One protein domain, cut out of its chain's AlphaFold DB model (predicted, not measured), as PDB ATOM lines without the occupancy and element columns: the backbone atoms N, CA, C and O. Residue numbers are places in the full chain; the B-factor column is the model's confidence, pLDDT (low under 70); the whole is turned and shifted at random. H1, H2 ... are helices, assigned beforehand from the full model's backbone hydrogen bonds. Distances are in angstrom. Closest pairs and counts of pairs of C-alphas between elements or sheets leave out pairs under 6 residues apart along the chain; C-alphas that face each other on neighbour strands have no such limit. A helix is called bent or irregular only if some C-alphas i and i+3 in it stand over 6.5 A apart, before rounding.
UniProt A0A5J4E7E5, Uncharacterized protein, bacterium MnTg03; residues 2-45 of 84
ATOM      1  N   GLU A   2     -13.464  21.873  28.993       94.56
ATOM      2  CA  GLU A   2     -12.748  20.776  29.682       94.56
ATOM      3  C   GLU A   2     -12.143  21.148  31.044       94.56
ATOM      4  O   GLU A   2     -12.516  20.584  32.070       94.56
ATOM      5  N   ARG A   3     -11.262  22.158  31.069       96.62
ATOM      6  CA  ARG A   3     -10.618  22.614  32.310       96.62
ATOM      7  C   ARG A   3     -11.637  23.065  33.359       96.62
ATOM      8  O   ARG A   3     -11.570  22.629  34.495       96.62
ATOM      9  N   TYR A   4     -12.626  23.871  32.972       96.31
ATOM     10  CA  TYR A   4     -13.619  24.407  33.912       96.31
ATOM     11  C   TYR A   4     -14.515  23.312  34.508       96.31
ATOM     12  O   TYR A   4     -14.839  23.373  35.691       96.31
ATOM     13  N   SER A   5     -14.898  22.299  33.723       96.00
ATOM     14  CA  SER A   5     -15.671  21.162  34.236       96.00
ATOM     15  C   SER A   5     -14.855  20.287  35.190       96.00
ATOM     16  O   SER A   5     -15.370  19.894  36.235       96.00
ATOM     17  N   GLN A   6     -13.581  20.025  34.879       97.94
ATOM     18  CA  GLN A   6     -12.682  19.283  35.772       97.94
ATOM     19  C   GLN A   6     -12.403  20.045  37.073       97.94
ATOM     20  O   GLN A   6     -12.441  19.463  38.161       97.94
ATOM     21  N   ASP A   7     -12.162  21.352  36.976       97.62
ATOM     22  CA  ASP A   7     -11.900  22.211  38.128       97.62
ATOM     23  C   ASP A   7     -13.126  22.272  39.047       97.62
ATOM     24  O   ASP A   7     -12.986  22.156  40.264       97.62
ATOM     25  N   LEU A   8     -14.343  22.351  38.492       96.50
ATOM     26  CA  LEU A   8     -15.575  22.307  39.283       96.50
ATOM     27  C   LEU A   8     -15.716  20.992  40.066       96.50
ATOM     28  O   LEU A   8     -16.074  21.010  41.245       96.50
ATOM     29  N   VAL A   9     -15.404  19.850  39.443       96.88
ATOM     30  CA  VAL A   9     -15.384  18.547  40.131       96.88
ATOM     31  C   VAL A   9     -14.320  18.535  41.227       96.88
ATOM     32  O   VAL A   9     -14.605  18.118  42.348       96.88
ATOM     33  N   THR A  10     -13.122  19.040  40.938       98.06
ATOM     34  CA  THR A  10     -12.019  19.114  41.906       98.06
ATOM     35  C   THR A  10     -12.399  19.964  43.117       98.06
ATOM     36  O   THR A  10     -12.196  19.539  44.254       98.06
ATOM     37  N   LEU A  11     -13.016  21.126  42.904       98.06
ATOM     38  CA  LEU A  11     -13.502  21.994  43.978       98.06
ATOM     39  C   LEU A  11     -14.518  21.274  44.873       98.06
ATOM     40  O   LEU A  11     -14.386  21.307  46.096       98.06
ATOM     41  N   LYS A  12     -15.487  20.570  44.279       97.12
ATOM     42  CA  LYS A  12     -16.509  19.831  45.034       97.12
ATOM     43  C   LYS A  12     -15.919  18.646  45.802       97.12
ATOM     44  O   LYS A  12     -16.153  18.514  46.997       97.12
ATOM     45  N   VAL A  13     -15.159  17.787  45.122       97.62
ATOM     46  CA  VAL A  13     -14.737  16.479  45.654       97.62
ATOM     47  C   VAL A  13     -13.487  16.585  46.520       97.62
ATOM     48  O   VAL A  13     -13.447  16.025  47.611       97.62
ATOM     49  N   LYS A  14     -12.454  17.292  46.048       98.12
ATOM     50  CA  LYS A  14     -11.164  17.380  46.750       98.12
ATOM     51  C   LYS A  14     -11.156  18.480  47.805       98.12
ATOM     52  O   LYS A  14     -10.523  18.318  48.843       98.12
ATOM     53  N   HIS A  15     -11.822  19.599  47.528       98.25
ATOM     54  CA  HIS A  15     -11.784  20.777  48.396       98.25
ATOM     55  C   HIS A  15     -13.057  20.974  49.229       98.25
ATOM     56  O   HIS A  15     -13.101  21.896  50.037       98.25
ATOM     57  N   GLY A  16     -14.070  20.115  49.070       97.69
ATOM     58  CA  GLY A  16     -15.296  20.160  49.872       97.69
ATOM     59  C   GLY A  16     -16.145  21.413  49.643       97.69
ATOM     60  O   GLY A  16     -16.893  21.817  50.530       97.69
ATOM     61  N   VAL A  17     -16.017  22.064  48.482       98.06
ATOM     62  CA  VAL A  17     -16.794  23.267  48.164       98.06
ATOM     63  C   VAL A  17     -18.240  22.885  47.868       98.06
ATOM     64  O   VAL A  17     -18.524  22.122  46.941       98.06
ATOM     65  N   ASN A  18     -19.165  23.487  48.612       96.56
ATOM     66  CA  ASN A  18     -20.590  23.382  48.337       96.56
ATOM     67  C   ASN A  18     -20.968  24.333  47.199       96.56
ATOM     68  O   ASN A  18     -20.874  25.553  47.337       96.56
ATOM     69  N   VAL A  19     -21.390  23.768  46.070       93.56
ATOM     70  CA  VAL A  19     -21.783  24.529  44.881       93.56
ATOM     71  C   VAL A  19     -23.293  24.468  44.730       93.56
ATOM     72  O   VAL A  19     -23.860  23.379  44.647       93.56
ATOM     73  N   TYR A  20     -23.917  25.637  44.631       92.69
ATOM     74  CA  TYR A  20     -25.353  25.789  44.433       92.69
ATOM     75  C   TYR A  20     -25.622  26.647  43.204       92.69
ATOM     76  O   TYR A  20     -24.856  27.561  42.887       92.69
ATOM     77  N   ARG A  21     -26.742  26.381  42.535       92.75
ATOM     78  CA  ARG A  21     -27.288  27.323  41.565       92.75
ATOM     79  C   ARG A  21     -27.910  28.488  42.330       92.75
ATOM     80  O   ARG A  21     -28.700  28.271  43.245       92.75
ATOM     81  N   THR A  22     -27.560  29.713  41.953       94.88
ATOM     82  CA  THR A  22     -28.239  30.903  42.475       94.88
ATOM     83  C   THR A  22     -29.735  30.814  42.142       94.88
ATOM     84  O   THR A  22     -30.050  30.561  40.979       94.88
ATOM     85  N   PRO A  23     -30.646  31.007  43.113       96.50
ATOM     86  CA  PRO A  23     -32.083  30.964  42.857       96.50
ATOM     87  C   PRO A  23     -32.531  32.000  41.823       96.50
ATOM     88  O   PRO A  23     -32.009  33.117  41.799       96.50
ATOM     89  N   ASP A  24     -33.551  31.659  41.035       96.56
ATOM     90  CA  ASP A  24     -34.087  32.548  39.995       96.56
ATOM     91  C   ASP A  24     -34.635  33.864  40.578       96.56
ATOM     92  O   ASP A  24     -34.471  34.920  39.975       96.56
ATOM     93  N   SER A  25     -35.157  33.845  41.810       97.94
ATOM     94  CA  SER A  25     -35.624  35.057  42.502       97.94
ATOM     95  C   SER A  25     -34.537  36.122  42.674       97.94
ATOM     96  O   SER A  25     -34.822  37.317  42.627       97.94
ATOM     97  N   ILE A  26     -33.277  35.710  42.836       98.12
ATOM     98  CA  ILE A  26     -32.151  36.643  42.945       98.12
ATOM     99  C   ILE A  26     -31.870  37.295  41.587       98.12
ATOM    100  O   ILE A  26     -31.558  38.483  41.544       98.12
ATOM    101  N   MET A  27     -32.011  36.554  40.482       97.62
ATOM    102  CA  MET A  27     -31.925  37.129  39.135       97.62
ATOM    103  C   MET A  27     -33.052  38.143  38.908       97.62
ATOM    104  O   MET A  27     -32.787  39.247  38.435       97.62
ATOM    105  N   ASP A  28     -34.284  37.823  39.307       98.19
ATOM    106  CA  ASP A  28     -35.418  38.747  39.187       98.19
ATOM    107  C   ASP A  28     -35.169  40.060  39.945       98.19
ATOM    108  O   ASP A  28     -35.423  41.150  39.426       98.19
ATOM    109  N   ASP A  29     -34.625  39.980  41.159       98.44
ATOM    110  CA  ASP A  29     -34.281  41.164  41.949       98.44
ATOM    111  C   ASP A  29     -33.101  41.948  41.352       98.44
ATOM    112  O   ASP A  29     -33.112  43.184  41.360       98.44
ATOM    113  N   GLN A  30     -32.119  41.265  40.754       98.19
ATOM    114  CA  GLN A  30     -31.042  41.916  40.002       98.19
ATOM    115  C   GLN A  30     -31.572  42.680  38.783       98.19
ATOM    116  O   GLN A  30     -31.114  43.795  38.531       98.19
ATOM    117  N   LEU A  31     -32.551  42.134  38.054       98.00
ATOM    118  CA  LEU A  31     -33.167  42.815  36.912       98.00
ATOM    119  C   LEU A  31     -33.899  44.093  37.346       98.00
ATOM    120  O   LEU A  31     -33.688  45.145  36.741       98.00
ATOM    121  N   LYS A  32     -34.661  44.043  38.448       98.44
ATOM    122  CA  LYS A  32     -35.310  45.236  39.027       98.44
ATOM    123  C   LYS A  32     -34.287  46.302  39.423       98.44
ATOM    124  O   LYS A  32     -34.476  47.486  39.145       98.44
ATOM    125  N   ALA A  33     -33.187  45.895  40.058       98.44
ATOM    126  CA  ALA A  33     -32.105  46.814  40.400       98.44
ATOM    127  C   ALA A  33     -31.469  47.424  39.139       98.44
ATOM    128  O   ALA A  33     -31.152  48.615  39.112       98.44
ATOM    129  N   TRP A  34     -31.320  46.632  38.077       97.88
ATOM    130  CA  TRP A  34     -30.743  47.088  36.820       97.88
ATOM    131  C   TRP A  34     -31.607  48.131  36.111       97.88
ATOM    132  O   TRP A  34     -31.064  49.107  35.589       97.88
ATOM    133  N   ASP A  35     -32.933  47.998  36.164       98.12
ATOM    134  CA  ASP A  35     -33.855  49.003  35.625       98.12
ATOM    135  C   ASP A  35     -33.665  50.373  36.294       98.12
ATOM    136  O   ASP A  35     -33.544  51.390  35.603       98.12
ATOM    137  N   ILE A  36     -33.517  50.398  37.625       98.31
ATOM    138  CA  ILE A  36     -33.258  51.625  38.397       98.31
ATOM    139  C   ILE A  36     -31.928  52.267  37.976       98.31
ATOM    140  O   ILE A  36     -31.834  53.487  37.797       98.31
ATOM    141  N   ILE A  37     -30.878  51.457  37.833       97.12
ATOM    142  CA  ILE A  37     -29.539  51.941  37.486       97.12
ATOM    143  C   ILE A  37     -29.501  52.476  36.053       97.12
ATOM    144  O   ILE A  37     -28.976  53.568  35.826       97.12
ATOM    145  N   ILE A  38     -30.104  51.764  35.097       97.75
ATOM    146  CA  ILE A  38     -30.203  52.226  33.709       97.75
ATOM    147  C   ILE A  38     -30.960  53.550  33.645       97.75
ATOM    148  O   ILE A  38     -30.506  54.469  32.963       97.75
ATOM    149  N   GLU A  39     -32.094  53.674  34.338       97.88
ATOM    150  CA  GLU A  39     -32.859  54.919  34.349       97.88
ATOM    151  C   GLU A  39     -32.018  56.082  34.888       97.88
ATOM    152  O   GLU A  39     -31.965  57.147  34.266       97.88
ATOM    153  N   ARG A  40     -31.325  55.869  36.013       98.31
ATOM    154  CA  ARG A  40     -30.451  56.873  36.629       98.31
ATOM    155  C   ARG A  40     -29.375  57.353  35.657       98.31
ATOM    156  O   ARG A  40     -29.265  58.556  35.435       98.31
ATOM    157  N   PHE A  41     -28.613  56.435  35.064       98.00
ATOM    158  CA  PHE A  41     -27.504  56.805  34.182       98.00
ATOM    159  C   PHE A  41     -27.974  57.367  32.841       98.00
ATOM    160  O   PHE A  41     -27.358  58.294  32.327       98.00
ATOM    161  N   ASN A  42     -29.108  56.906  32.309       97.88
ATOM    162  CA  ASN A  42     -29.686  57.485  31.096       97.88
ATOM    163  C   ASN A  42     -30.072  58.962  31.258       97.88
ATOM    164  O   ASN A  42     -30.100  59.687  30.263       97.88
ATOM    165  N   LYS A  43     -30.401  59.399  32.481       97.44
ATOM    166  CA  LYS A  43     -30.712  60.803  32.785       97.44
ATOM    167  C   LYS A  43     -29.455  61.664  32.915       97.44
ATOM    168  O   LYS A  43     -29.512  62.843  32.583       97.44
ATOM    169  N   SER A  44     -28.351  61.100  33.403       96.81
ATOM    170  CA  SER A  44     -27.130  61.855  33.711       96.81
ATOM    171  C   SER A  44     -26.041  61.777  32.639       96.81
ATOM    172  O   SER A  44     -25.195  62.663  32.591       96.81
ATOM    173  N   ASP A  45     -26.029  60.738  31.800       98.06
ATOM    174  CA  ASP A  45     -24.955  60.475  30.838       98.06
ATOM    175  C   ASP A  45     -25.512  60.103  29.442       98.06
ATOM    176  O   ASP A  45     -25.956  58.971  29.202       98.06
TER     177      ASP A  45
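What this domain is: This is residues 2 to 45 of the 84 residues of an uncharacterized protein of bacterium MnTg03 (UniProt A0A5J4E7E5). A long, straight helix, H2, and a shorter one, H1, stand at opposite ends of an extended strip of chain, residues 18 to 23, with open space between them. The two helices do not pack on each other, and there is no shared core; H2 sticks out from the link as a free arm. The printed part has 44 residues, with two named helices in the order H1, H2 and no named strand, and its class is all helix. It is extended, with a radius of gyration of the C-alphas of 17.7 A and spans of 49 by 22 by 15 A.

Where its parts are: H2 holds residues 24 to 44 and is 30.8 A long from first to last C-alpha. It begins at C-alpha 24, (-34.087, 32.548, 39.995), and ends at C-alpha 44, (-27.130, 61.855, 33.711), with y changing most. H1 holds residues 2 to 13 and measures 16.7 A; it begins at C-alpha 2, (-12.748, 20.776, 29.682), and z changes most along it.

How they stand to each other: H2 and H1 are apart, with no C-alpha of the one within 8 A of the other. A short link of 10 residues, 14 to 23, joins them. Residues 20 to 45, of which 24 to 44 belong to H2, stand free. Residues 2 to 7, which belong to H1, stand free too. In both H1 and H2 every O i to N i+4 pair is within hydrogen-bond range. Neither helix is bent.

The domain as a whole: The C-alphas farthest apart are those of Lys 14 and Lys 43, at 49.6 A. The C-alphas of Glu 2 and Asp 45, the first and last printed, are 41.5 A apart. The printed part has no cut and no long link. Its mean pLDDT is 97.2, and no printed residue is under 70.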